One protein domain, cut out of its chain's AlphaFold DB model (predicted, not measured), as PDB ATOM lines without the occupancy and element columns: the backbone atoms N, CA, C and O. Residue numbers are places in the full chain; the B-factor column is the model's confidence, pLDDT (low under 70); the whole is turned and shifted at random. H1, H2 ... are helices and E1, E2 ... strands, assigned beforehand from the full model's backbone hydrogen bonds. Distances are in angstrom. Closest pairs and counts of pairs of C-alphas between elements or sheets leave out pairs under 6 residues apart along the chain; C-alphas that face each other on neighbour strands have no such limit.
ATOM      1  N   GLU A 578     184.251 182.321  82.935       69.94
ATOM      2  CA  GLU A 578     184.784 183.209  83.954       69.94
ATOM      3  C   GLU A 578     184.517 182.662  85.367       69.94
ATOM      4  O   GLU A 578     183.465 182.050  85.632       69.94
ATOM      5  N   PRO A 579     185.464 182.865  86.302       80.94
ATOM      6  CA  PRO A 579     185.224 182.563  87.699       80.94
ATOM      7  C   PRO A 579     183.977 183.310  88.175       80.94
ATOM      8  O   PRO A 579     183.738 184.465  87.841       80.94
ATOM      9  N   VAL A 580     183.162 182.612  88.958       86.62
ATOM     10  CA  VAL A 580     181.925 183.173  89.494       86.62
ATOM     11  C   VAL A 580     182.275 184.238  90.524       86.62
ATOM     12  O   VAL A 580     182.900 183.909  91.534       86.62
ATOM     13  N   ASP A 581     181.816 185.469  90.317       91.06
ATOM     14  CA  ASP A 581     181.896 186.497  91.348       91.06
ATOM     15  C   ASP A 581     180.852 186.215  92.435       91.06
ATOM     16  O   ASP A 581     179.652 186.444  92.269       91.06
ATOM     17  N   SER A 582     181.309 185.699  93.576       90.81
ATOM     18  CA  SER A 582     180.448 185.401  94.722       90.81
ATOM     19  C   SER A 582     179.792 186.636  95.348       90.81
ATOM     20  O   SER A 582     178.897 186.474  96.176       90.81
ATOM     21  N   THR A 583     180.228 187.850  94.994       94.19
ATOM     22  CA  THR A 583     179.653 189.110  95.488       94.19
ATOM     23  C   THR A 583     178.435 189.579  94.684       94.19
ATOM     24  O   THR A 583     177.671 190.423  95.169       94.19
ATOM     25  N   ALA A 584     178.198 188.983  93.505       94.94
ATOM     26  CA  ALA A 584     177.043 189.280  92.664       94.94
ATOM     27  C   ALA A 584     175.720 189.167  93.457       94.94
ATOM     28  O   ALA A 584     175.574 188.243  94.273       94.94
ATOM     29  N   PRO A 585     174.737 190.069  93.237       96.81
ATOM     30  CA  PRO A 585     173.470 190.068  93.973       96.81
ATOM     31  C   PRO A 585     172.788 188.698  94.026       96.81
ATOM     32  O   PRO A 585     172.388 188.265  95.107       96.81
ATOM     33  N   ILE A 586     172.772 187.955  92.913       96.69
ATOM     34  CA  ILE A 586     172.142 186.631  92.828       96.69
ATOM     35  C   ILE A 586     172.675 185.618  93.855       96.69
ATOM     36  O   ILE A 586     171.936 184.728  94.272       96.69
ATOM     37  N   PHE A 587     173.935 185.718  94.303       96.31
ATOM     38  CA  PHE A 587     174.487 184.790  95.301       96.31
ATOM     39  C   PHE A 587     174.158 185.189  96.737       96.31
ATOM     40  O   PHE A 587     173.980 184.310  97.584       96.31
ATOM     41  N   ARG A 588     174.006 186.491  97.007       94.94
ATOM     42  CA  ARG A 588     173.454 186.979  98.280       94.94
ATOM     43  C   ARG A 588     171.983 186.596  98.398       94.94
ATOM     44  O   ARG A 588     171.564 186.027  99.401       94.94
ATOM     45  N   GLU A 589     171.230 186.810  97.327       96.38
ATOM     46  CA  GLU A 589     169.840 186.384  97.213       96.38
ATOM     47  C   GLU A 589     169.693 184.854  97.269       96.38
ATOM     48  O   GLU A 589     168.747 184.345  97.864       96.38
ATOM     49  N   TRP A 590     170.642 184.090  96.710       96.19
ATOM     50  CA  TRP A 590     170.684 182.633  96.870       96.19
ATOM     51  C   TRP A 590     170.814 182.230  98.337       96.19
ATOM     52  O   TRP A 590     170.122 181.310  98.760       96.19
ATOM     53  N   ALA A 591     171.681 182.887  99.111       94.94
ATOM     54  CA  ALA A 591     171.828 182.591 100.533       94.94
ATOM     55  C   ALA A 591     170.526 182.870 101.307       94.94
ATOM     56  O   ALA A 591     170.154 182.084 102.183       94.94
ATOM     57  N   ASP A 592     169.800 183.935 100.944       94.12
ATOM     58  CA  ASP A 592     168.470 184.218 101.494       94.12
ATOM     59  C   ASP A 592     167.438 183.155 101.083       94.12
ATOM     60  O   ASP A 592     166.750 182.592 101.931       94.12
ATOM     61  N   LEU A 593     167.384 182.787  99.801       93.94
ATOM     62  CA  LEU A 593     166.513 181.728  99.289       93.94
ATOM     63  C   LEU A 593     166.806 180.364  99.930       93.94
ATOM     64  O   LEU A 593     165.883 179.621 100.267       93.94
ATOM     65  N   GLU A 594     168.078 180.002 100.078       93.38
ATOM     66  CA  GLU A 594     168.494 178.766 100.733       93.38
ATOM     67  C   GLU A 594     168.011 178.775 102.182       93.38
ATOM     68  O   GLU A 594     167.342 177.824 102.596       93.38
ATOM     69  N   ARG A 595     168.224 179.875 102.919       89.69
ATOM     70  CA  ARG A 595     167.689 180.057 104.276       89.69
ATOM     71  C   ARG A 595     166.165 179.936 104.293       89.69
ATOM     72  O   ARG A 595     165.640 179.166 105.089       89.69
ATOM     73  N   PHE A 596     165.461 180.587 103.372       87.69
ATOM     74  CA  PHE A 596     164.006 180.504 103.229       87.69
ATOM     75  C   PHE A 596     163.515 179.066 102.977       87.69
ATOM     76  O   PHE A 596     162.497 178.644 103.521       87.69
ATOM     77  N   LYS A 597     164.233 178.278 102.163       87.56
ATOM     78  CA  LYS A 597     163.839 176.907 101.782       87.56
ATOM     79  C   LYS A 597     164.308 175.810 102.741       87.56
ATOM     80  O   LYS A 597     163.803 174.687 102.638       87.56
ATOM     81  N   THR A 598     165.258 176.108 103.627       84.50
ATOM     82  CA  THR A 598     165.859 175.153 104.579       84.50
ATOM     83  C   THR A 598     165.531 175.461 106.041       84.50
ATOM     84  O   THR A 598     165.363 174.527 106.825       84.50
ATOM     85  N   ASN A 599     165.382 176.736 106.411       78.31
ATOM     86  CA  ASN A 599     165.113 177.182 107.774       78.31
ATOM     87  C   ASN A 599     163.644 177.598 107.952       78.31
ATOM     88  O   ASN A 599     163.267 178.768 107.912       78.31
ATOM     89  N   MET A 600     162.792 176.597 108.164       63.22
ATOM     90  CA  MET A 600     161.339 176.762 108.294       63.22
ATOM     91  C   MET A 600     160.878 177.506 109.557       63.22
ATOM     92  O   MET A 600     159.685 177.784 109.686       63.22
ATOM     93  N   THR A 601     161.760 177.798 110.518       60.41
ATOM     94  CA  THR A 601     161.351 178.440 111.779       60.41
ATOM     95  C   THR A 601     161.016 179.921 111.628       60.41
ATOM     96  O   THR A 601     160.205 180.420 112.407       60.41
ATOM     97  N   ASP A 602     161.563 180.593 110.610       54.16
ATOM     98  CA  ASP A 602     161.468 182.055 110.471       54.16
ATOM     99  C   ASP A 602     160.364 182.505 109.495       54.16
ATOM    100  O   ASP A 602     159.903 183.648 109.538       54.16
ATOM    101  N   CYS A 603     159.861 181.602 108.646       54.25
ATOM    102  CA  CYS A 603     158.815 181.915 107.671       54.25
ATOM    103  C   CYS A 603     157.418 181.876 108.312       54.25
ATOM    104  O   CYS A 603     156.745 180.847 108.348       54.25
ATOM    105  N   LYS A 604     156.956 183.031 108.804       46.09
ATOM    106  CA  LYS A 604     155.655 183.218 109.481       46.09
ATOM    107  C   LYS A 604     154.404 182.956 108.620       46.09
ATOM    108  O   LYS A 604     153.300 183.011 109.158       46.09
ATOM    109  N   ARG A 605     154.504 182.695 107.310       51.03
ATOM    110  CA  ARG A 605     153.332 182.573 106.421       51.03
ATOM    111  C   ARG A 605     153.383 181.294 105.592       51.03
ATOM    112  O   ARG A 605     154.307 181.091 104.821       51.03
ATOM    113  N   TYR A 606     152.369 180.455 105.824       51.56
ATOM    114  CA  TYR A 606     151.894 179.324 105.024       51.56
ATOM    115  C   TYR A 606     152.927 178.757 104.050       51.56
ATOM    116  O   TYR A 606     153.059 179.275 102.960       51.56
ATOM    117  N   LEU A 607     153.609 177.661 104.373       52.66
ATOM    118  CA  LEU A 607     154.321 176.886 103.357       52.66
ATOM    119  C   LEU A 607     153.752 175.472 103.323       52.66
ATOM    120  O   LEU A 607     153.563 174.814 104.348       52.66
ATOM    121  N   CYS A 608     153.426 175.009 102.119       51.44
ATOM    122  CA  CYS A 608     153.069 173.618 101.888       51.44
ATOM    123  C   CYS A 608     154.342 172.754 102.042       51.44
ATOM    124  O   CYS A 608     155.310 173.003 101.320       51.44
ATOM    125  N   PRO A 609     154.343 171.697 102.887       60.09
ATOM    126  CA  PRO A 609     155.515 170.840 103.145       60.09
ATOM    127  C   PRO A 609     156.160 170.201 101.903       60.09
ATOM    128  O   PRO A 609     157.232 169.609 101.967       60.09
ATOM    129  N   LYS A 610     155.492 170.266 100.744       65.25
ATOM    130  CA  LYS A 610     156.012 169.757  99.468       65.25
ATOM    131  C   LYS A 610     157.097 170.643  98.843       65.25
ATOM    132  O   LYS A 610     157.712 170.196  97.879       65.25
ATOM    133  N   TRP A 611     157.308 171.859  99.346       69.69
ATOM    134  CA  TRP A 611     158.217 172.843  98.745       69.69
ATOM    135  C   TRP A 611     159.486 173.113  99.559       69.69
ATOM    136  O   TRP A 611     160.295 173.948  99.153       69.69
ATOM    137  N   GLU A 612     159.672 172.402 100.671       77.31
ATOM    138  CA  GLU A 612     160.913 172.404 101.445       77.31
ATOM    139  C   GLU A 612     162.035 171.707 100.673       77.31
ATOM    140  O   GLU A 612     161.843 170.647 100.059       77.31
ATOM    141  N   TRP A 613     163.244 172.258 100.754       85.19
ATOM    142  CA  TRP A 613     164.432 171.567 100.263       85.19
ATOM    143  C   TRP A 613     164.933 170.603 101.332       85.19
ATOM    144  O   TRP A 613     165.921 170.828 102.016       85.19
ATOM    145  N   ASN A 614     164.233 169.478 101.446       76.50
ATOM    146  CA  ASN A 614     164.468 168.452 102.463       76.50
ATOM    147  C   ASN A 614     165.745 167.613 102.269       76.50
ATOM    148  O   ASN A 614     165.977 166.659 103.010       76.50
ATOM    149  N   SER A 615     166.560 167.910 101.253       79.69
ATOM    150  CA  SER A 615     167.827 167.218 101.041       79.69
ATOM    151  C   SER A 615     168.886 168.179 100.525       79.69
ATOM    152  O   SER A 615     168.627 168.955  99.602       79.69
ATOM    153  N   SER A 616     170.105 168.044 101.049       82.94
ATOM    154  CA  SER A 616     171.302 168.740 100.558       82.94
ATOM    155  C   SER A 616     171.493 168.574  99.048       82.94
ATOM    156  O   SER A 616     171.978 169.468  98.365       82.94
ATOM    157  N   ARG A 617     171.027 167.454  98.480       79.31
ATOM    158  CA  ARG A 617     171.053 167.210  97.036       79.31
ATOM    159  C   ARG A 617     170.111 168.120  96.244       79.31
ATOM    160  O   ARG A 617     170.451 168.482  95.121       79.31
ATOM    161  N   THR A 618     168.930 168.442  96.771       85.94
ATOM    162  CA  THR A 618     168.004 169.388  96.124       85.94
ATOM    163  C   THR A 618     168.586 170.795  96.154       85.94
ATOM    164  O   THR A 618     168.585 171.456  95.117       85.94
ATOM    165  N   VAL A 619     169.139 171.198  97.303       90.44
ATOM    166  CA  VAL A 619     169.842 172.475  97.480       90.44
ATOM    167  C   VAL A 619     170.975 172.593  96.465       90.44
ATOM    168  O   VAL A 619     170.956 173.487  95.632       90.44
ATOM    169  N   GLU A 620     171.891 171.624  96.435       89.38
ATOM    170  CA  GLU A 620     173.043 171.634  95.529       89.38
ATOM    171  C   GLU A 620     172.626 171.617  94.053       89.38
ATOM    172  O   GLU A 620     173.205 172.308  93.217       89.38
ATOM    173  N   LYS A 621     171.578 170.865  93.696       89.94
ATOM    174  CA  LYS A 621     171.040 170.879  92.330       89.94
ATOM    175  C   LYS A 621     170.546 172.278  91.942       89.94
ATOM    176  O   LYS A 621     170.862 172.745  90.851       89.94
ATOM    177  N   ASN A 622     169.772 172.928  92.808       93.75
ATOM    178  CA  ASN A 622     169.238 174.262  92.543       93.75
ATOM    179  C   ASN A 622     170.342 175.327  92.581       93.75
ATOM    180  O   ASN A 622     170.351 176.215  91.739       93.75
ATOM    181  N   ARG A 623     171.345 175.169  93.446       94.56
ATOM    182  CA  ARG A 623     172.542 176.013  93.467       94.56
ATOM    183  C   ARG A 623     173.286 175.961  92.138       94.56
ATOM    184  O   ARG A 623     173.690 176.993  91.618       94.56
ATOM    185  N   ASN A 624     173.434 174.769  91.559       91.12
ATOM    186  CA  ASN A 624     174.056 174.608  90.245       91.12
ATOM    187  C   ASN A 624     173.217 175.234  89.125       91.12
ATOM    188  O   ASN A 624     173.773 175.844  88.223       91.12
ATOM    189  N   HIS A 625     171.885 175.165  89.209       94.38
ATOM    190  CA  HIS A 625     171.011 175.900  88.295       94.38
ATOM    191  C   HIS A 625     171.242 177.417  88.350       94.38
ATOM    192  O   HIS A 625     171.297 178.051  87.300       94.38
ATOM    193  N   VAL A 626     171.413 177.973  89.551       95.56
ATOM    194  CA  VAL A 626     171.680 179.402  89.764       95.56
ATOM    195  C   VAL A 626     173.066 179.792  89.267       95.56
ATOM    196  O   VAL A 626     173.188 180.777  88.553       95.56
ATOM    197  N   LYS A 627     174.099 178.997  89.567       94.06
ATOM    198  CA  LYS A 627     175.462 179.226  89.063       94.06
ATOM    199  C   LYS A 627     175.519 179.203  87.538       94.06
ATOM    200  O   LYS A 627     176.109 180.100  86.948       94.06
ATOM    201  N   ASP A 628     174.902 178.203  86.911       92.88
ATOM    202  CA  ASP A 628     174.875 178.080  85.452       92.88
ATOM    203  C   ASP A 628     174.124 179.255  84.800       92.88
ATOM    204  O   ASP A 628     174.557 179.756  83.766       92.88
ATOM    205  N   PHE A 629     173.018 179.707  85.407       95.88
ATOM    206  CA  PHE A 629     172.264 180.872  84.936       95.88
ATOM    207  C   PHE A 629     173.063 182.170  85.103       95.88
ATOM    208  O   PHE A 629     173.200 182.919  84.147       95.88
ATOM    209  N   ALA A 630     173.665 182.393  86.275       95.81
ATOM    210  CA  ALA A 630     174.462 183.581  86.563       95.81
ATOM    211  C   ALA A 630     175.669 183.719  85.623       95.81
ATOM    212  O   ALA A 630     175.900 184.792  85.078       95.81
ATOM    213  N   ARG A 631     176.394 182.616  85.380       93.38
ATOM    214  CA  ARG A 631     177.489 182.587  84.400       93.38
ATOM    215  C   ARG A 631     177.009 182.916  82.999       93.38
ATOM    216  O   ARG A 631     177.694 183.630  82.287       93.38
ATOM    217  N   TRP A 632     175.855 182.392  82.594       94.50
ATOM    218  CA  TRP A 632     175.295 182.712  81.286       94.50
ATOM    219  C   TRP A 632     174.894 184.190  81.175       94.50
ATOM    220  O   TRP A 632     175.180 184.803  80.151       94.50
ATOM    221  N   CYS A 633     174.313 184.781  82.224       94.94
ATOM    222  CA  CYS A 633     174.015 186.212  82.246       94.94
ATOM    223  C   CYS A 633     175.287 187.068  82.123       94.94
ATOM    224  O   CYS A 633     175.299 188.028  81.364       94.94
ATOM    225  N   ALA A 634     176.358 186.716  82.840       94.69
ATOM    226  CA  ALA A 634     177.609 187.478  82.804       94.69
ATOM    227  C   ALA A 634     178.453 187.237  81.540       94.69
ATOM    228  O   ALA A 634     179.280 188.059  81.162       94.69
ATOM    229  N   ARG A 635     178.252 186.098  80.874       91.19
ATOM    230  CA  ARG A 635     179.013 185.699  79.689       91.19
ATOM    231  C   ARG A 635     178.817 186.702  78.541       91.19
ATOM    232  O   ARG A 635     177.669 187.068  78.301       91.19
ATOM    233  N   PRO A 636     179.871 187.062  77.784       91.00
ATOM    234  CA  PRO A 636     179.771 187.983  76.648       91.00
ATOM    235  C   PRO A 636     178.712 187.579  75.613       91.00
ATOM    236  O   PRO A 636     178.455 186.382  75.405       91.00
ATOM    237  N   VAL A 637     178.110 188.575  74.960       88.94
ATOM    238  CA  VAL A 637     177.028 188.390  73.977       88.94
ATOM    239  C   VAL A 637     177.516 187.573  72.777       88.94
ATOM    240  O   VAL A 637     176.821 186.664  72.328       88.94
ATOM    241  N   GLU A 638     178.763 187.777  72.348       85.19
ATOM    242  CA  GLU A 638     179.415 187.072  71.232       85.19
ATOM    243  C   GLU A 638     179.567 185.570  71.507       85.19
ATOM    244  O   GLU A 638     179.675 184.752  70.596       85.19
ATOM    245  N   LEU A 639     179.571 185.186  72.785       83.25
ATOM    246  CA  LEU A 639     179.638 183.798  73.223       83.25
ATOM    247  C   LEU A 639     178.253 183.214  73.544       83.25
ATOM    248  O   LEU A 639     178.186 182.106  74.093       83.25
ATOM    249  N   GLY A 640     177.175 183.941  73.240       85.06
ATOM    250  CA  GLY A 640     175.782 183.556  73.466       85.06
ATOM    251  C   GLY A 640     175.259 183.811  74.885       85.06
ATOM    252  O   GLY A 640     174.270 183.184  75.278       85.06
ATOM    253  N   GLY A 641     175.940 184.647  75.677       90.81
ATOM    254  CA  GLY A 641     175.462 185.128  76.981       90.81
ATOM    255  C   GLY A 641     174.687 186.449  76.887       90.81
ATOM    256  O   GLY A 641     174.217 186.805  75.810       90.81
ATOM    257  N   LEU A 642     174.535 187.159  78.011       91.88
ATOM    258  CA  LEU A 642     173.912 188.496  78.049       91.88
ATOM    259  C   LEU A 642     174.920 189.643  78.248       91.88
ATOM    260  O   LEU A 642     174.534 190.800  78.213       91.88
ATOM    261  N   GLY A 643     176.196 189.364  78.504       92.69
ATOM    262  CA  GLY A 643     177.221 190.391  78.721       92.69
ATOM    263  C   GLY A 643     176.970 191.288  79.938       92.69
ATOM    264  O   GLY A 643     177.461 192.414  79.979       92.69
ATOM    265  N   LEU A 644     176.193 190.829  80.927       93.75
ATOM    266  CA  LEU A 644     175.902 191.626  82.120       93.75
ATOM    267  C   LEU A 644     177.126 191.722  83.026       93.75
ATOM    268  O   LEU A 644     177.844 190.745  83.237       93.75
ATOM    269  N   ARG A 645     177.312 192.867  83.687       94.31
ATOM    270  CA  ARG A 645     178.273 192.937  84.795       94.31
ATOM    271  C   ARG A 645     177.780 192.055  85.936       94.31
ATOM    272  O   ARG A 645     176.582 192.013  86.216       94.31
ATOM    273  N   TRP A 646     178.691 191.420  86.670       94.81
ATOM    274  CA  TRP A 646     178.339 190.594  87.832       94.81
ATOM    275  C   TRP A 646     177.470 191.335  88.865       94.81
ATOM    276  O   TRP A 646     176.587 190.729  89.470       94.81
ATOM    277  N   SER A 647     177.635 192.654  89.008       94.62
ATOM    278  CA  SER A 647     176.798 193.502  89.868       94.62
ATOM    279  C   SER A 647     175.334 193.619  89.421       94.62
ATOM    280  O   SER A 647     174.495 193.964  90.242       94.62
ATOM    281  N   GLN A 648     175.021 193.324  88.157       94.81
ATOM    282  CA  GLN A 648     173.674 193.368  87.569       94.81
ATOM    283  C   GLN A 648     172.994 191.987  87.553       94.81
ATOM    284  O   GLN A 648     171.812 191.867  87.238       94.81
ATOM    285  N   VAL A 649     173.720 190.914  87.888       96.25
ATOM    286  CA  VAL A 649     173.171 189.555  87.887       96.25
ATOM    287  C   VAL A 649     172.392 189.308  89.184       96.25
ATOM    288  O   VAL A 649     172.978 189.121  90.252       96.25
ATOM    289  N   SER A 650     171.062 189.264  89.076       97.19
ATOM    290  CA  SER A 650     170.098 189.068  90.174       97.19
ATOM    291  C   SER A 650     168.974 188.102  89.761       97.19
ATOM    292  O   SER A 650     168.717 187.893  88.572       97.19
ATOM    293  N   PHE A 651     168.262 187.512  90.727       97.38
ATOM    294  CA  PHE A 651     167.021 186.778  90.471       97.38
ATOM    295  C   PHE A 651     165.909 187.651  89.891       97.38
ATOM    296  O   PHE A 651     164.972 187.088  89.327       97.38
ATOM    297  N   ILE A 652     165.999 188.983  89.972       96.69
ATOM    298  CA  ILE A 652     165.023 189.881  89.343       96.69
ATOM    299  C   ILE A 652     164.882 189.621  87.836       96.69
ATOM    300  O   ILE A 652     163.777 189.679  87.304       96.69
ATOM    301  N   LEU A 653     165.971 189.201  87.177       96.38
ATOM    302  CA  LEU A 653     166.017 188.877  85.748       96.38
ATOM    303  C   LEU A 653     165.050 187.746  85.356       96.38
ATOM    304  O   LEU A 653     164.656 187.632  84.201       96.38
ATOM    305  N   ILE A 654     164.636 186.908  86.312       96.81
ATOM    306  CA  ILE A 654     163.635 185.854  86.090       96.81
ATOM    307  C   ILE A 654     162.247 186.436  85.789       96.81
ATOM    308  O   ILE A 654     161.423 185.755  85.171       96.81
ATOM    309  N   LEU A 655     161.970 187.668  86.229       96.06
ATOM    310  CA  LEU A 655     160.695 188.332  85.970       96.06
ATOM    311  C   LEU A 655     160.525 188.749  84.517       96.06
ATOM    312  O   LEU A 655     159.382 188.935  84.110       96.06
ATOM    313  N   ASN A 656     161.610 188.807  83.739       95.12
ATOM    314  CA  ASN A 656     161.539 188.848  82.289       95.12
ATOM    315  C   ASN A 656     161.512 187.408  81.728       95.12
ATOM    316  O   ASN A 656     162.541 186.720  81.691       95.12
ATOM    317  N   PRO A 657     160.362 186.901  81.240       93.12
ATOM    318  CA  PRO A 657     160.275 185.535  80.737       93.12
ATOM    319  C   PRO A 657     161.119 185.309  79.479       93.12
ATOM    320  O   PRO A 657     161.514 184.170  79.228       93.12
ATOM    321  N   GLN A 658     161.426 186.359  78.707       90.94
ATOM    322  CA  GLN A 658     162.279 186.268  77.520       90.94
ATOM    323  C   GLN A 658     163.725 185.941  77.897       90.94
ATOM    324  O   GLN A 658     164.328 185.082  77.259       90.94
ATOM    325  N   VAL A 659     164.234 186.484  79.008       93.81
ATOM    326  CA  VAL A 659     165.549 186.113  79.561       93.81
ATOM    327  C   VAL A 659     165.585 184.629  79.945       93.81
ATOM    328  O   VAL A 659     166.508 183.898  79.577       93.81
ATOM    329  N   VAL A 660     164.546 184.137  80.629       95.00
ATOM    330  CA  VAL A 660     164.423 182.712  80.996       95.00
ATOM    331  C   VAL A 660     164.355 181.822  79.749       95.00
ATOM    332  O   VAL A 660     164.978 180.757  79.713       95.00
ATOM    333  N   MET A 661     163.617 182.246  78.719       91.44
ATOM    334  CA  MET A 661     163.520 181.529  77.447       91.44
ATOM    335  C   MET A 661     164.852 181.507  76.692       91.44
ATOM    336  O   MET A 661     165.255 180.430  76.253       91.44
ATOM    337  N   LYS A 662     165.563 182.637  76.593       91.19
ATOM    338  CA  LYS A 662     166.879 182.726  75.939       91.19
ATOM    339  C   LYS A 662     167.919 181.869  76.662       91.19
ATOM    340  O   LYS A 662     168.679 181.161  76.004       91.19
ATOM    341  N   TYR A 663     167.893 181.803  77.996       94.00
ATOM    342  CA  TYR A 663     168.751 180.868  78.732       94.00
ATOM    343  C   TYR A 663     168.444 179.408  78.390       94.00
ATOM    344  O   TYR A 663     169.355 178.620  78.128       94.00
ATOM    345  N   VAL A 664     167.163 179.020  78.377       91.62
ATOM    346  CA  VAL A 664     166.773 177.659  77.979       91.62
ATOM    347  C   VAL A 664     167.207 177.384  76.540       91.62
ATOM    348  O   VAL A 664     167.765 176.319  76.290       91.62
ATOM    349  N   PHE A 665     167.040 178.344  75.630       88.62
ATOM    350  CA  PHE A 665     167.495 178.238  74.247       88.62
ATOM    351  C   PHE A 665     168.993 177.961  74.158       88.62
ATOM    352  O   PHE A 665     169.388 176.922  73.627       88.62
ATOM    353  N   TYR A 666     169.809 178.823  74.770       90.31
ATOM    354  CA  TYR A 666     171.258 178.670  74.845       90.31
ATOM    355  C   TYR A 666     171.635 177.283  75.370       90.31
ATOM    356  O   TYR A 666     172.455 176.571  74.790       90.31
ATOM    357  N   ARG A 667     170.988 176.835  76.451       88.12
ATOM    358  CA  ARG A 667     171.245 175.512  77.032       88.12
ATOM    359  C   ARG A 667     170.953 174.375  76.059       88.12
ATOM    360  O   ARG A 667     171.667 173.369  76.112       88.12
ATOM    361  N   THR A 668     169.954 174.530  75.193       83.50
ATOM    362  CA  THR A 668     169.615 173.530  74.179       83.50
ATOM    363  C   THR A 668     170.475 173.601  72.919       83.50
ATOM    364  O   THR A 668     170.713 172.554  72.322       83.50
ATOM    365  N   THR A 669     170.969 174.775  72.519       84.62
ATOM    366  CA  THR A 669     171.697 174.970  71.250       84.62
ATOM    367  C   THR A 669     173.207 175.050  71.401       84.62
ATOM    368  O   THR A 669     173.919 174.828  70.432       84.62
ATOM    369  N   ARG A 670     173.752 175.255  72.604       82.62
ATOM    370  CA  ARG A 670     175.210 175.377  72.822       82.62
ATOM    371  C   ARG A 670     176.058 174.192  72.338       82.62
ATOM    372  O   ARG A 670     177.278 174.286  72.326       82.62
ATOM    373  N   PHE A 671     175.431 173.070  71.987       79.19
ATOM    374  CA  PHE A 671     176.084 171.884  71.432       79.19
ATOM    375  C   PHE A 671     175.531 171.469  70.065       79.19
ATOM    376  O   PHE A 671     175.884 170.390  69.598       79.19
ATOM    377  N   SER A 672     174.657 172.264  69.441       80.38
ATOM    378  CA  SER A 672     174.017 171.890  68.174       80.38
ATOM    379  C   SER A 672     175.020 171.803  67.030       80.38
ATOM    380  O   SER A 672     174.926 170.875  66.238       80.38
ATOM    381  N   HIS A 673     176.015 172.694  67.021       78.94
ATOM    382  CA  HIS A 673     177.116 172.724  66.051       78.94
ATOM    383  C   HIS A 673     178.083 171.536  66.179       78.94
ATOM    384  O   HIS A 673     178.941 171.333  65.326       78.94
ATOM    385  N   LEU A 674     178.011 170.764  67.270       76.00
ATOM    386  CA  LEU A 674     178.861 169.590  67.406       76.00
ATOM    387  C   LEU A 674     178.344 168.500  66.471       76.00
ATOM    388  O   LEU A 674     177.176 168.117  66.535       76.00
ATOM    389  N   THR A 675     179.234 167.961  65.646       72.25
ATOM    390  CA  THR A 675     178.930 166.836  64.765       72.25
ATOM    391  C   THR A 675     179.197 165.508  65.468       72.25
ATOM    392  O   THR A 675     180.256 165.308  66.068       72.25
ATOM    393  N   LEU A 676     178.258 164.574  65.360       66.06
ATOM    394  CA  LEU A 676     178.419 163.169  65.713       66.06
ATOM    395  C   LEU A 676     178.149 162.333  64.461       66.06
ATOM    396  O   LEU A 676     177.075 162.440  63.877       66.06
ATOM    397  N   ASP A 677     179.125 161.525  64.048       68.06
ATOM    398  CA  ASP A 677     179.040 160.684  62.845       68.06
ATOM    399  C   ASP A 677     178.674 161.490  61.579       68.06
ATOM    400  O   ASP A 677     177.811 161.106  60.792       68.06
ATOM    401  N   GLY A 678     179.291 162.669  61.423       78.25
ATOM    402  CA  GLY A 678     179.053 163.579  60.294       78.25
ATOM    403  C   GLY A 678     177.717 164.329  60.330       78.25
ATOM    404  O   GLY A 678     177.428 165.085  59.411       78.25
ATOM    405  N   LYS A 679     176.901 164.152  61.380       72.94
ATOM    406  CA  LYS A 679     175.616 164.844  61.548       72.94
ATOM    407  C   LYS A 679     175.669 165.800  62.728       72.94
ATOM    408  O   LYS A 679     176.090 165.417  63.818       72.94
ATOM    409  N   GLU A 680     175.219 167.033  62.535       77.50
ATOM    410  CA  GLU A 680     175.023 167.969  63.642       77.50
ATOM    411  C   GLU A 680     174.052 167.390  64.677       77.50
ATOM    412  O   GLU A 680     173.036 166.779  64.341       77.50
ATOM    413  N   LEU A 681     174.361 167.578  65.962       69.12
ATOM    414  CA  LEU A 681     173.506 167.093  67.046       69.12
ATOM    415  C   LEU A 681     172.147 167.803  67.093       69.12
ATOM    416  O   LEU A 681     171.199 167.251  67.661       69.12
ATOM    417  N   GLY A 682     172.064 169.015  66.538       80.56
ATOM    418  CA  GLY A 682     170.881 169.863  66.618       80.56
ATOM    419  C   GLY A 682     170.564 170.331  68.050       80.56
ATOM    420  O   GLY A 682     171.333 170.094  68.989       80.56
ATOM    421  N   PRO A 683     169.439 171.038  68.251       78.19
ATOM    422  CA  PRO A 683     169.008 171.485  69.570       78.19
ATOM    423  C   PRO A 683     168.621 170.300  70.461       78.19
ATOM    424  O   PRO A 683     167.884 169.397  70.064       78.19
ATOM    425  N   MET A 684     169.086 170.314  71.710       73.38
ATOM    426  CA  MET A 684     168.903 169.206  72.642       73.38
ATOM    427  C   MET A 684     168.317 169.648  73.973       73.38
ATOM    428  O   MET A 684     168.959 170.331  74.766       73.38
ATOM    429  N   LEU A 685     167.121 169.153  74.278       76.38
ATOM    430  CA  LEU A 685     166.479 169.384  75.564       76.38
ATOM    431  C   LEU A 685     166.864 168.290  76.568       76.38
ATOM    432  O   LEU A 685     166.475 167.129  76.416       76.38
ATOM    433  N   ALA A 686     167.598 168.645  77.623       78.12
ATOM    434  CA  ALA A 686     167.921 167.720  78.697       78.12
ATOM    435  C   ALA A 686     166.999 167.916  79.913       78.12
ATOM    436  O   ALA A 686     166.201 168.846  80.046       78.12
ATOM    437  N   GLY A 687     167.097 166.980  80.858       78.38
ATOM    438  CA  GLY A 687     166.343 167.061  82.110       78.38
ATOM    439  C   GLY A 687     166.748 168.229  83.007       78.38
ATOM    440  O   GLY A 687     166.042 168.520  83.973       78.38
ATOM    441  N   THR A 688     167.888 168.859  82.724       85.50
ATOM    442  CA  THR A 688     168.384 170.035  83.433       85.50
ATOM    443  C   THR A 688     167.552 171.266  83.123       85.50
ATOM    444  O   THR A 688     167.213 171.976  84.060       85.50
ATOM    445  N   GLU A 689     167.143 171.475  81.874       89.38
ATOM    446  CA  GLU A 689     166.356 172.640  81.450       89.38
ATOM    447  C   GLU A 689     164.938 172.547  82.023       89.38
ATOM    448  O   GLU A 689     164.444 173.490  82.639       89.38
ATOM    449  N   PHE A 690     164.326 171.355  81.973       89.38
ATOM    450  CA  PHE A 690     163.071 171.104  82.690       89.38
ATOM    451  C   PHE A 690     163.228 171.279  84.213       89.38
ATOM    452  O   PHE A 690     162.343 171.805  84.885       89.38
ATOM    453  N   GLY A 691     164.367 170.852  84.769       90.62
ATOM    454  CA  GLY A 691     164.702 171.044  86.180       90.62
ATOM    455  C   GLY A 691     164.811 172.516  86.581       90.62
ATOM    456  O   GLY A 691     164.292 172.873  87.636       90.62
ATOM    457  N   PHE A 692     165.431 173.336  85.732       95.19
ATOM    458  CA  PHE A 692     165.565 174.779  85.896       95.19
ATOM    459  C   PHE A 692     164.202 175.468  85.834       95.19
ATOM    460  O   PHE A 692     163.836 176.156  86.776       95.19
ATOM    461  N   LEU A 693     163.388 175.195  84.810       95.50
ATOM    462  CA  LEU A 693     162.035 175.755  84.711       95.50
ATOM    463  C   LEU A 693     161.153 175.348  85.898       95.50
ATOM    464  O   LEU A 693     160.392 176.155  86.427       95.50
ATOM    465  N   GLY A 694     161.280 174.103  86.367       93.81
ATOM    466  CA  GLY A 694     160.623 173.645  87.588       93.81
ATOM    467  C   GLY A 694     161.076 174.406  88.838       93.81
ATOM    468  O   GLY A 694     160.244 174.679  89.699       93.81
ATOM    469  N   PHE A 695     162.361 174.758  88.935       95.25
ATOM    470  CA  PHE A 695     162.911 175.602  89.998       95.25
ATOM    471  C   PHE A 695     162.392 177.044  89.898       95.25
ATOM    472  O   PHE A 695     161.867 177.562  90.876       95.25
ATOM    473  N   VAL A 696     162.411 177.653  88.714       96.62
ATOM    474  CA  VAL A 696     161.897 179.012  88.493       96.62
ATOM    475  C   VAL A 696     160.409 179.122  88.853       96.62
ATOM    476  O   VAL A 696     160.006 180.024  89.584       96.62
ATOM    477  N   LYS A 697     159.584 178.146  88.456       95.38
ATOM    478  CA  LYS A 697     158.167 178.083  88.860       95.38
ATOM    479  C   LYS A 697     157.963 178.030  90.375       95.38
ATOM    480  O   LYS A 697     156.931 178.490  90.853       95.38
ATOM    481  N   GLN A 698     158.901 177.436  91.114       93.44
ATOM    482  CA  GLN A 698     158.858 177.407  92.579       93.44
ATOM    483  C   GLN A 698     159.185 178.762  93.193       93.44
ATOM    484  O   GLN A 698     158.675 179.061  94.268       93.44
ATOM    485  N   LEU A 699     160.043 179.556  92.548       95.12
ATOM    486  CA  LEU A 699     160.350 180.913  92.994       95.12
ATOM    487  C   LEU A 699     159.161 181.846  92.784       95.12
ATOM    488  O   LEU A 699     158.880 182.655  93.659       95.12
ATOM    489  N   LEU A 700     158.448 181.675  91.669       96.44
ATOM    490  CA  LEU A 700     157.307 182.493  91.250       96.44
ATOM    491  C   LEU A 700     155.955 181.943  91.732       96.44
ATOM    492  O   LEU A 700     154.938 182.137  91.077       96.44
ATOM    493  N   ASP A 701     155.914 181.130  92.787       93.75
ATOM    494  CA  ASP A 701     154.651 180.571  93.277       93.75
ATOM    495  C   ASP A 701     153.752 181.618  93.935       93.75
ATOM    496  O   ASP A 701     154.196 182.339  94.818       93.75
ATOM    497  N   ALA A 702     152.500 181.718  93.477       91.88
ATOM    498  CA  ALA A 702     151.568 182.773  93.886       91.88
ATOM    499  C   ALA A 702     151.330 182.799  95.401       91.88
ATOM    500  O   ALA A 702     151.166 183.863  95.983       91.88
ATOM    501  N   ASP A 703     151.357 181.628  96.038       86.69
ATOM    502  CA  ASP A 703     151.147 181.516  97.476       86.69
ATOM    503  C   ASP A 703     152.487 181.408  98.223       86.69
ATOM    504  O   ASP A 703     152.667 181.958  99.311       86.69
ATOM    505  N   TYR A 704     153.442 180.665  97.648       87.44
ATOM    506  CA  TYR A 704     154.605 180.130  98.377       87.44
ATOM    507  C   TYR A 704     155.960 180.438  97.731       87.44
ATOM    508  O   TYR A 704     156.992 179.869  98.113       87.44
ATOM    509  N   GLY A 705     155.953 181.279  96.703       92.06
ATOM    510  CA  GLY A 705     157.132 181.657  95.949       92.06
ATOM    511  C   GLY A 705     158.047 182.526  96.787       92.06
ATOM    512  O   GLY A 705     157.584 183.435  97.465       92.06
ATOM    513  N   TRP A 706     159.352 182.259  96.739       94.38
ATOM    514  CA  TRP A 706     160.303 183.139  97.415       94.38
ATOM    515  C   TRP A 706     160.277 184.536  96.786       94.38
ATOM    516  O   TRP A 706     160.138 185.500  97.520       94.38
ATOM    517  N   LEU A 707     160.260 184.663  95.451       95.06
ATOM    518  CA  LEU A 707     160.144 185.977  94.799       95.06
ATOM    519  C   LEU A 707     158.824 186.666  95.172       95.06
ATOM    520  O   LEU A 707     158.810 187.829  95.547       95.06
ATOM    521  N   THR A 708     157.722 185.927  95.224       93.62
ATOM    522  CA  THR A 708     156.430 186.443  95.699       93.62
ATOM    523  C   THR A 708     156.502 187.077  97.097       93.62
ATOM    524  O   THR A 708     155.785 188.032  97.382       93.62
ATOM    525  N   GLN A 709     157.384 186.574  97.968       92.00
ATOM    526  CA  GLN A 709     157.527 187.012  99.361       92.00
ATOM    527  C   GLN A 709     158.729 187.945  99.596       92.00
ATOM    528  O   GLN A 709     158.774 188.646 100.606       92.00
ATOM    529  N   SER A 710     159.671 188.008  98.657       92.62
ATOM    530  CA  SER A 710     160.950 188.711  98.785       92.62
ATOM    531  C   SER A 710     160.976 189.999  97.972       92.62
ATOM    532  O   SER A 710     161.824 190.192  97.105       92.62
ATOM    533  N   ARG A 711     160.078 190.941  98.296       93.06
ATOM    534  CA  ARG A 711     160.026 192.263  97.637       93.06
ATOM    535  C   ARG A 711     161.345 193.041  97.746       93.06
ATOM    536  O   ARG A 711     161.605 193.917  96.937       93.06
ATOM    537  N   HIS A 712     162.206 192.721  98.713       92.69
ATOM    538  CA  HIS A 712     163.513 193.370  98.849       92.69
ATOM    539  C   HIS A 712     164.416 193.194  97.611       92.69
ATOM    540  O   HIS A 712     165.283 194.035  97.393       92.69
ATOM    541  N   VAL A 713     164.183 192.162  96.787       92.75
ATOM    542  CA  VAL A 713     164.899 191.921  95.519       92.75
ATOM    543  C   VAL A 713     164.612 193.014  94.481       92.75
ATOM    544  O   VAL A 713     165.452 193.276  93.630       92.75
ATOM    545  N   VAL A 714     163.485 193.732  94.594       91.62
ATOM    546  CA  VAL A 714     163.146 194.888  93.737       91.62
ATOM    547  C   VAL A 714     164.225 195.970  93.778       91.62
ATOM    548  O   VAL A 714     164.379 196.707  92.818       91.62
ATOM    549  N   LYS A 715     165.022 196.058  94.851       89.06
ATOM    550  CA  LYS A 715     166.133 197.021  94.932       89.06
ATOM    551  C   LYS A 715     167.222 196.791  93.881       89.06
ATOM    552  O   LYS A 715     168.001 197.699  93.644       89.06
ATOM    553  N   ALA A 716     167.297 195.588  93.310       86.50
ATOM    554  CA  ALA A 716     168.204 195.255  92.217       86.50
ATOM    555  C   ALA A 716     167.549 195.426  90.832       86.50
ATOM    556  O   ALA A 716     168.179 195.109  89.826       86.50
ATOM    557  N   ALA A 717     166.283 195.863  90.769       86.19
ATOM    558  CA  ALA A 717     165.626 196.193  89.513       86.19
ATOM    559  C   ALA A 717     166.189 197.525  89.009       86.19
ATOM    560  O   ALA A 717     165.864 198.592  89.518       86.19
ATOM    561  N   GLU A 718     167.057 197.437  88.016       89.25
ATOM    562  CA  GLU A 718     167.595 198.578  87.290       89.25
ATOM    563  C   GLU A 718     167.335 198.343  85.804       89.25
ATOM    564  O   GLU A 718     167.195 197.196  85.364       89.25
ATOM    565  N   VAL A 719     167.260 199.425  85.028       84.06
ATOM    566  CA  VAL A 719     167.203 199.310  83.569       84.06
ATOM    567  C   VAL A 719     168.499 198.660  83.101       84.06
ATOM    568  O   VAL A 719     169.600 199.108  83.427       84.06
ATOM    569  N   VAL A 720     168.359 197.575  82.347       87.12
ATOM    570  CA  VAL A 720     169.477 196.855  81.748       87.12
ATOM    571  C   VAL A 720     169.274 196.927  80.251       87.12
ATOM    572  O   VAL A 720     168.592 196.080  79.671       87.12
ATOM    573  N   ASP A 721     169.883 197.948  79.651       81.88
ATOM    574  CA  ASP A 721     169.836 198.233  78.215       81.88
ATOM    575  C   ASP A 721     170.765 197.308  77.415       81.88
ATOM    576  O   ASP A 721     171.578 197.711  76.590       81.88
ATOM    577  N   VAL A 722     170.702 196.021  77.746       82.75
ATOM    578  CA  VAL A 722     171.268 194.966  76.924       82.75
ATOM    579  C   VAL A 722     170.127 194.412  76.113       82.75
ATOM    580  O   VAL A 722     169.132 193.931  76.660       82.75
ATOM    581  N   THR A 723     170.309 194.436  74.808       83.12
ATOM    582  CA  THR A 723     169.384 193.857  73.859       83.12
ATOM    583  C   THR A 723     169.929 192.545  73.311       83.12
ATOM    584  O   THR A 723     171.140 192.344  73.208       83.12
ATOM    585  N   PHE A 724     169.044 191.612  72.974       80.75
ATOM    586  CA  PHE A 724     169.430 190.408  72.245       80.75
ATOM    587  C   PHE A 724     168.417 190.077  71.147       80.75
ATOM    588  O   PHE A 724     167.209 190.239  71.363       80.75
ATOM    589  N   PRO A 725     168.889 189.573  69.988       77.12
ATOM    590  CA  PRO A 725     168.007 189.194  68.900       77.12
ATOM    591  C   PRO A 725     167.163 187.990  69.318       77.12
ATOM    592  O   PRO A 725     167.668 186.977  69.840       77.12
ATOM    593  N   LEU A 726     165.855 188.112  69.096       70.38
ATOM    594  CA  LEU A 726     164.892 187.033  69.311       70.38
ATOM    595  C   LEU A 726     164.705 186.172  68.050       70.38
ATOM    596  O   LEU A 726     164.220 185.047  68.172       70.38
ATOM    597  N   GLU A 727     165.180 186.616  66.880       66.56
ATOM    598  CA  GLU A 727     165.154 185.865  65.613       66.56
ATOM    599  C   GLU A 727     165.776 184.467  65.735       66.56
ATOM    600  O   GLU A 727     165.227 183.480  65.238       66.56
ATOM    601  N   GLU A 728     166.871 184.338  66.489       65.56
ATOM    602  CA  GLU A 728     167.521 183.048  66.749       65.56
ATOM    603  C   GLU A 728     166.599 182.065  67.488       65.56
ATOM    604  O   GLU A 728     166.724 180.847  67.348       65.56
ATOM    605  N   MET A 729     165.635 182.571  68.265       65.00
ATOM    606  CA  MET A 729     164.678 181.744  68.996       65.00
ATOM    607  C   MET A 729     163.568 181.178  68.104       65.00
ATOM    608  O   MET A 729     162.878 180.257  68.541       65.00
ATOM    609  N   SER A 730     163.434 181.613  66.847       65.00
ATOM    610  CA  SER A 730     162.532 180.979  65.864       65.00
ATOM    611  C   SER A 730     162.849 179.486  65.657       65.00
ATOM    612  O   SER A 730     161.960 178.673  65.390       65.00
ATOM    613  N   ALA A 731     164.101 179.073  65.889       64.31
ATOM    614  CA  ALA A 731     164.494 177.667  65.905       64.31
ATOM    615  C   ALA A 731     163.820 176.872  67.042       64.31
ATOM    616  O   ALA A 731     163.544 175.682  66.873       64.31
ATOM    617  N   LEU A 732     163.499 177.504  68.182       61.19
ATOM    618  CA  LEU A 732     162.655 176.879  69.207       61.19
ATOM    619  C   LEU A 732     161.222 176.747  68.746       61.19
ATOM    620  O   LEU A 732     160.573 175.800  69.170       61.19
ATOM    621  N   ASP A 733     160.719 177.652  67.916       61.06
ATOM    622  CA  ASP A 733     159.335 177.576  67.469       61.06
ATOM    623  C   ASP A 733     159.107 176.329  66.602       61.06
ATOM    624  O   ASP A 733     158.164 175.566  66.830       61.06
ATOM    625  N   LYS A 734     160.087 175.992  65.749       63.22
ATOM    626  CA  LYS A 734     160.123 174.713  65.013       63.22
ATOM    627  C   LYS A 734     160.127 173.483  65.933       63.22
ATOM    628  O   LYS A 734     159.617 172.433  65.549       63.22
ATOM    629  N   VAL A 735     160.692 173.586  67.140       59.41
ATOM    630  CA  VAL A 735     160.812 172.460  68.089       59.41
ATOM    631  C   VAL A 735     159.654 172.402  69.095       59.41
ATOM    632  O   VAL A 735     159.235 171.310  69.477       59.41
ATOM    633  N   PHE A 736     159.138 173.549  69.538       57.12
ATOM    634  CA  PHE A 736     158.255 173.691  70.698       57.12
ATOM    635  C   PHE A 736     156.907 174.357  70.391       57.12
ATOM    636  O   PHE A 736     156.049 174.351  71.280       57.12
ATOM    637  N   THR A 737     156.669 174.886  69.179       55.28
ATOM    638  CA  THR A 737     155.479 175.696  68.820       55.28
ATOM    639  C   THR A 737     155.169 176.735  69.902       55.28
ATOM    640  O   THR A 737     154.147 176.701  70.607       55.28
ATOM    641  N   VAL A 738     156.148 177.594  70.167       55.44
ATOM    642  CA  VAL A 738     156.011 178.703  71.102       55.44
ATOM    643  C   VAL A 738     155.642 179.921  70.287       55.44
ATOM    644  O   VAL A 738     156.528 180.560  69.751       55.44
ATOM    645  N   THR A 739     154.343 180.251  70.262       53.47
ATOM    646  CA  THR A 739     153.869 181.563  69.814       53.47
ATOM    647  C   THR A 739     154.649 182.623  70.581       53.47
ATOM    648  O   THR A 739     154.437 182.812  71.784       53.47
ATOM    649  N   MET A 740     155.634 183.202  69.906       56.81
ATOM    650  CA  MET A 740     156.356 184.369  70.373       56.81
ATOM    651  C   MET A 740     155.408 185.572  70.249       56.81
ATOM    652  O   MET A 740     154.455 185.504  69.468       56.81
ATOM    653  N   PRO A 741     155.594 186.640  71.041       57.81
ATOM    654  CA  PRO A 741     154.920 187.909  70.761       57.81
ATOM    655  C   PRO A 741     155.165 188.324  69.299       57.81
ATOM    656  O   PRO A 741     156.226 188.020  68.760       57.81
ATOM    657  N   GLU A 742     154.170 188.954  68.667       54.62
ATOM    658  CA  GLU A 742     154.112 189.176  67.209       54.62
ATOM    659  C   GLU A 742     155.202 190.120  66.667       54.62
ATOM    660  O   GLU A 742     155.489 190.055  65.478       54.62
ATOM    661  N   ASP A 743     155.885 190.874  67.538       60.50
ATOM    662  CA  ASP A 743     157.046 191.716  67.205       60.50
ATOM    663  C   ASP A 743     158.251 191.417  68.115       60.50
ATOM    664  O   ASP A 743     158.348 191.963  69.220       60.50
ATOM    665  N   PRO A 744     159.188 190.543  67.711       54.91
ATOM    666  CA  PRO A 744     160.403 190.355  68.472       54.91
ATOM    667  C   PRO A 744     161.628 190.396  67.556       54.91
ATOM    668  O   PRO A 744     162.300 189.381  67.379       54.91
ATOM    669  N   GLU A 745     161.960 191.547  66.976       66.19
ATOM    670  CA  GLU A 745     163.317 191.699  66.433       66.19
ATOM    671  C   GLU A 745     164.316 191.759  67.602       66.19
ATOM    672  O   GLU A 745     165.339 191.070  67.606       66.19
ATOM    673  N   ILE A 746     163.965 192.483  68.674       69.12
ATOM    674  CA  ILE A 746     164.874 192.787  69.780       69.12
ATOM    675  C   ILE A 746     164.160 192.699  71.139       69.12
ATOM    676  O   ILE A 746     163.061 193.215  71.316       69.12
ATOM    677  N   CYS A 747     164.796 192.053  72.121       77.19
ATOM    678  CA  CYS A 747     164.363 192.050  73.521       77.19
ATOM    679  C   CYS A 747     165.393 192.745  74.403       77.19
ATOM    680  O   CYS A 747     166.554 192.334  74.418       77.19
ATOM    681  N   THR A 748     164.956 193.733  75.182       81.81
ATOM    682  CA  THR A 748     165.757 194.327  76.255       81.81
ATOM    683  C   THR A 748     165.675 193.455  77.508       81.81
ATOM    684  O   THR A 748     164.597 193.024  77.923       81.81
ATOM    685  N   VAL A 749     166.821 193.179  78.135       82.00
ATOM    686  CA  VAL A 749     166.918 192.322  79.330       82.00
ATOM    687  C   VAL A 749     166.025 192.843  80.460       82.00
ATOM    688  O   VAL A 749     165.314 192.048  81.078       82.00
ATOM    689  N   MET A 750     166.025 194.157  80.698       86.56
ATOM    690  CA  MET A 750     165.099 194.853  81.600       86.56
ATOM    691  C   MET A 750     164.806 196.247  81.027       86.56
ATOM    692  O   MET A 750     165.589 197.171  81.252       86.56
ATOM    693  N   ASP A 751     163.714 196.392  80.273       89.00
ATOM    694  CA  ASP A 751     163.264 197.702  79.783       89.00
ATOM    695  C   ASP A 751     162.672 198.576  80.907       89.00
ATOM    696  O   ASP A 751     162.339 198.094  81.997       89.00
ATOM    697  N   GLY A 752     162.572 199.883  80.640       90.75
ATOM    698  CA  GLY A 752     162.023 200.865  81.579       90.75
ATOM    699  C   GLY A 752     160.616 200.502  82.048       90.75
ATOM    700  O   GLY A 752     160.358 200.511  83.251       90.75
ATOM    701  N   ASP A 753     159.747 200.075  81.132       92.44
ATOM    702  CA  ASP A 753     158.359 199.724  81.438       92.44
ATOM    703  C   ASP A 753     158.253 198.510  82.374       92.44
ATOM    704  O   ASP A 753     157.399 198.454  83.259       92.44
ATOM    705  N   LEU A 754     159.095 197.491  82.191       91.56
ATOM    706  CA  LEU A 754     159.141 196.313  83.048       91.56
ATOM    707  C   LEU A 754     159.674 196.676  84.427       91.56
ATOM    708  O   LEU A 754     159.111 196.210  85.417       91.56
ATOM    709  N   VAL A 755     160.721 197.499  84.498       93.75
ATOM    710  CA  VAL A 755     161.251 198.007  85.769       93.75
ATOM    711  C   VAL A 755     160.171 198.804  86.501       93.75
ATOM    712  O   VAL A 755     159.874 198.500  87.658       93.75
ATOM    713  N   GLU A 756     159.498 199.736  85.825       95.25
ATOM    714  CA  GLU A 756     158.395 200.514  86.392       95.25
ATOM    715  C   GLU A 756     157.257 199.609  86.885       95.25
ATOM    716  O   GLU A 756     156.837 199.715  88.041       95.25
ATOM    717  N   ARG A 757     156.811 198.638  86.077       94.50
ATOM    718  CA  ARG A 757     155.798 197.651  86.493       94.50
ATOM    719  C   ARG A 757     156.239 196.830  87.697       94.50
ATOM    720  O   ARG A 757     155.415 196.541  88.557       94.50
ATOM    721  N   ILE A 758     157.511 196.454  87.795       95.06
ATOM    722  CA  ILE A 758     158.055 195.714  88.942       95.06
ATOM    723  C   ILE A 758     158.012 196.565  90.218       95.06
ATOM    724  O   ILE A 758     157.690 196.044  91.292       95.06
ATOM    725  N   HIS A 759     158.315 197.861  90.114       94.25
ATOM    726  CA  HIS A 759     158.249 198.794  91.238       94.25
ATOM    727  C   HIS A 759     156.804 199.066  91.681       94.25
ATOM    728  O   HIS A 759     156.517 199.011  92.886       94.25
ATOM    729  N   THR A 760     155.911 199.303  90.717       96.31
ATOM    730  CA  THR A 760     154.504 199.670  90.934       96.31
ATOM    731  C   THR A 760     153.644 198.465  91.322       96.31
ATOM    732  O   THR A 760     152.939 198.511  92.330       96.31
ATOM    733  N   ASP A 761     153.751 197.355  90.591       96.56
ATOM    734  CA  ASP A 761     153.010 196.111  90.811       96.56
ATOM    735  C   ASP A 761     153.934 194.879  90.775       96.56
ATOM    736  O   ASP A 761     153.975 194.072  89.833       96.56
ATOM    737  N   TRP A 762     154.668 194.705  91.877       94.75
ATOM    738  CA  TRP A 762     155.509 193.530  92.112       94.75
ATOM    739  C   TRP A 762     154.750 192.218  91.900       94.75
ATOM    740  O   TRP A 762     155.252 191.288  91.265       94.75
ATOM    741  N   MET A 763     153.540 192.128  92.455       96.25
ATOM    742  CA  MET A 763     152.789 190.879  92.476       96.25
ATOM    743  C   MET A 763     152.284 190.523  91.081       96.25
ATOM    744  O   MET A 763     152.476 189.389  90.642       96.25
ATOM    745  N   GLY A 764     151.697 191.480  90.360       96.00
ATOM    746  CA  GLY A 764     151.279 191.281  88.976       96.00
ATOM    747  C   GLY A 764     152.447 190.886  88.080       96.00
ATOM    748  O   GLY A 764     152.317 189.939  87.302       96.00
ATOM    749  N   SER A 765     153.621 191.499  88.265       96.06
ATOM    750  CA  SER A 765     154.844 191.142  87.532       96.06
ATOM    751  C   SER A 765     155.282 189.693  87.801       96.06
ATOM    752  O   SER A 765     155.496 188.916  86.863       96.06
ATOM    753  N   VAL A 766     155.326 189.274  89.073       96.38
ATOM    754  CA  VAL A 766     155.643 187.888  89.474       96.38
ATOM    755  C   VAL A 766     154.631 186.886  88.902       96.38
ATOM    756  O   VAL A 766     155.021 185.845  88.361       96.38
ATOM    757  N   LEU A 767     153.333 187.183  88.992       95.19
ATOM    758  CA  LEU A 767     152.262 186.312  88.498       95.19
ATOM    759  C   LEU A 767     152.251 186.218  86.970       95.19
ATOM    760  O   LEU A 767     152.029 185.131  86.418       95.19
ATOM    761  N   ASN A 768     152.544 187.318  86.278       94.75
ATOM    762  CA  ASN A 768     152.680 187.329  84.832       94.75
ATOM    763  C   ASN A 768     153.845 186.436  84.383       94.75
ATOM    764  O   ASN A 768     153.648 185.521  83.573       94.75
ATOM    765  N   ALA A 769     155.021 186.608  84.997       95.50
ATOM    766  CA  ALA A 769     156.182 185.766  84.735       95.50
ATOM    767  C   ALA A 769     155.877 184.285  85.012       95.50
ATOM    768  O   ALA A 769     156.154 183.412  84.181       95.50
ATOM    769  N   ARG A 770     155.206 183.978  86.136       95.62
ATOM    770  CA  ARG A 770     154.783 182.611  86.487       95.62
ATOM    771  C   ARG A 770     153.941 181.978  85.387       95.62
ATOM    772  O   ARG A 770     154.163 180.807  85.060       95.62
ATOM    773  N   ARG A 771     152.950 182.701  84.863       95.50
ATOM    774  CA  ARG A 771     152.029 182.218  83.824       95.50
ATOM    775  C   ARG A 771     152.792 181.860  82.549       95.50
ATOM    776  O   ARG A 771     152.662 180.729  82.072       95.50
ATOM    777  N   MET A 772     153.652 182.758  82.066       92.94
ATOM    778  CA  MET A 772     154.459 182.531  80.861       92.94
ATOM    779  C   MET A 772     155.439 181.364  81.040       92.94
ATOM    780  O   MET A 772     155.451 180.420  80.246       92.94
ATOM    781  N   ILE A 773     156.183 181.346  82.146       94.00
ATOM    782  CA  ILE A 773     157.157 180.286  82.442       94.00
ATOM    783  C   ILE A 773     156.462 178.940  82.683       94.00
ATOM    784  O   ILE A 773     156.990 177.887  82.327       94.00
ATOM    785  N   SER A 774     155.248 178.932  83.240       93.06
ATOM    786  CA  SER A 774     154.451 177.711  83.385       93.06
ATOM    787  C   SER A 774     154.004 177.140  82.045       93.06
ATOM    788  O   SER A 774     154.036 175.915  81.892       93.06
ATOM    789  N   SER A 775     153.641 177.999  81.088       90.00
ATOM    790  CA  SER A 775     153.332 177.599  79.711       90.00
ATOM    791  C   SER A 775     154.557 176.977  79.032       90.00
ATOM    792  O   SER A 775     154.487 175.837  78.559       90.00
ATOM    793  N   LEU A 776     155.711 177.654  79.097       87.81
ATOM    794  CA  LEU A 776     156.987 177.149  78.579       87.81
ATOM    795  C   LEU A 776     157.370 175.808  79.215       87.81
ATOM    796  O   LEU A 776     157.667 174.841  78.514       87.81
ATOM    797  N   ALA A 777     157.307 175.715  80.545       89.94
ATOM    798  CA  ALA A 777     157.594 174.484  81.268       89.94
ATOM    799  C   ALA A 777     156.652 173.349  80.856       89.94
ATOM    800  O   ALA A 777     157.105 172.218  80.753       89.94
ATOM    801  N   GLY A 778     155.368 173.628  80.608       87.88
ATOM    802  CA  GLY A 778     154.408 172.640  80.114       87.88
ATOM    803  C   GLY A 778     154.756 172.131  78.713       87.88
ATOM    804  O   GLY A 778     154.693 170.924  78.475       87.88
ATOM    805  N   LYS A 779     155.185 173.020  77.807       84.62
ATOM    806  CA  LYS A 779     155.673 172.659  76.464       84.62
ATOM    807  C   LYS A 779     156.926 171.787  76.558       84.62
ATOM    808  O   LYS A 779     156.910 170.643  76.105       84.62
ATOM    809  N   VAL A 780     157.956 172.264  77.258       82.88
ATOM    810  CA  VAL A 780     159.201 171.526  77.532       82.88
ATOM    811  C   VAL A 780     158.919 170.173  78.192       82.88
ATOM    812  O   VAL A 780     159.495 169.160  77.800       82.88
ATOM    813  N   GLU A 781     158.001 170.117  79.159       83.44
ATOM    814  CA  GLU A 781     157.631 168.878  79.842       83.44
ATOM    815  C   GLU A 781     156.996 167.862  78.894       83.44
ATOM    816  O   GLU A 781     157.283 166.677  79.033       83.44
ATOM    817  N   ARG A 782     156.158 168.281  77.937       79.19
ATOM    818  CA  ARG A 782     155.569 167.363  76.948       79.19
ATOM    819  C   ARG A 782     156.655 166.691  76.110       79.19
ATOM    820  O   ARG A 782     156.690 165.462  76.059       79.19
ATOM    821  N   HIS A 783     157.592 167.463  75.558       72.12
ATOM    822  CA  HIS A 783     158.728 166.906  74.811       72.12
ATOM    823  C   HIS A 783     159.624 166.035  75.691       72.12
ATOM    824  O   HIS A 783     159.998 164.923  75.322       72.12
ATOM    825  N   TYR A 784     159.906 166.483  76.911       69.75
ATOM    826  CA  TYR A 784     160.730 165.732  77.844       69.75
ATOM    827  C   TYR A 784     160.083 164.417  78.314       69.75
ATOM    828  O   TYR A 784     160.755 163.388  78.413       69.75
ATOM    829  N   LYS A 785     158.773 164.422  78.594       68.88
ATOM    830  CA  LYS A 785     157.992 163.223  78.940       68.88
ATOM    831  C   LYS A 785     158.000 162.226  77.792       68.88
ATOM    832  O   LYS A 785     158.183 161.045  78.063       68.88
ATOM    833  N   MET A 786     157.895 162.691  76.543       59.16
ATOM    834  CA  MET A 786     158.016 161.822  75.371       59.16
ATOM    835  C   MET A 786     159.356 161.082  75.315       59.16
ATOM    836  O   MET A 786     159.371 159.945  74.864       59.16
ATOM    837  N   ILE A 787     160.457 161.689  75.773       60.22
ATOM    838  CA  ILE A 787     161.795 161.061  75.801       60.22
ATOM    839  C   ILE A 787     161.943 160.093  76.987       60.22
ATOM    840  O   ILE A 787     162.686 159.117  76.921       60.22
ATOM    841  N   ARG A 788     161.245 160.357  78.097       66.88
ATOM    842  CA  ARG A 788     161.263 159.512  79.301       66.88
ATOM    843  C   ARG A 788     160.317 158.322  79.250       66.88
ATOM    844  O   ARG A 788     160.280 157.581  80.232       66.88
ATOM    845  N   ASP A 789     159.563 158.174  78.172       79.00
ATOM    846  CA  ASP A 789     158.662 157.053  77.984       79.00
ATOM    847  C   ASP A 789     159.475 155.750  77.869       79.00
ATOM    848  O   ASP A 789     160.160 155.532  76.863       79.00
TER     849      ASP A 789
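What this domain is: This is residues 578 to 789 of the 1052 residues of an uncharacterized protein of Sphingomonas melonis TY (UniProt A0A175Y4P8). A long helix, H10, runs beside H4 and H5 in an up-and-down bundle of three helices, each running against the one before it in the chain, and on the side of H5 away from H10 lies H2, which crosses H5 and forms a helical hairpin with H1, itself apart from H5. A small two-stranded antiparallel sheet, E1 and E2, lies by residues 657 to 662 of H4, and the loops around Lys 604 and Gly 678 make the two far ends. The printed part has 212 residues, with ten named helices and two named strands in the order H1 to H7, E1, H8, E2, H9, H10, and is mostly helix. It is compact, with a radius of gyration of the C-alphas of 17.1 A and spans of 57 by 41 by 35 A.

How they stand to each other: H1, residues 585 to 598, touches H2, residues 616 to 634, opposite ways at a shallow tilt of 17 degrees; their closest C-alphas, Glu 594 and Val 619, are 7.2 A apart. H3, residues 651 to 655, and H4, residues 657 to 669, only just touch, with 3 pairs of C-alphas within 8 A, and only at the corner; the closest C-alphas, Ile 654 and Val 660, are 6.0 A apart. H5, residues 687 to 699, only just touches H2, with 3 pairs, about perpendicular at 86 degrees; the closest C-alphas, His 625 and Phe 692, are 6.1 A apart. H6, residues 706 to 709, touches H5 only at the corner, C-alphas 699 and 706 being closest at 5.0 A. H7, residues 711 to 716, touches H3, C-alphas 652 and 713 being closest at 6.5 A. E1, residues 720 to 725, and E2, residues 746 to 750, are antiparallel neighbours, with N 749 and O 722 within hydrogen-bond range at 2.8 A. H8, residues 727 to 736, only just touches H4, with 3 pairs, C-alphas 665 and 729 being closest at 6.9 A. H9, residues 752 to 760, is near H3. H10, residues 762 to 787, is the hub, touching H3, H4, H5, H6 and H8; its closest C-alphas with H5, Leu 693 and Ala 777, are 5.8 A apart. Every O i to N i+4 pair is within range in H1, H2, H4, H5, H9 and H10, against 0 of 1 in H3 and 0 of 2 in H7, where 2 of 2 and 3 of 3 O i to N i+3 pairs are, and 3 of 6 in H8; H6 is too short for one.

Where its parts are: H1 begins at C-alpha 585 (173.470, 190.068, 93.973), H2 is 26.6 A long, and H10, 36.9 A long, ends at C-alpha 787 (161.795, 161.061, 75.801).

The domain as a whole: The C-alphas farthest apart, Lys 604 and Gly 678, are 57.9 A apart. The printed part has no cut; the links H1 to H2, H2 to H3 and H4 to H5 are long. Mean pLDDT of the printed part is 83.9, with residues 600 to 611 and 727 to 746 among those under 70.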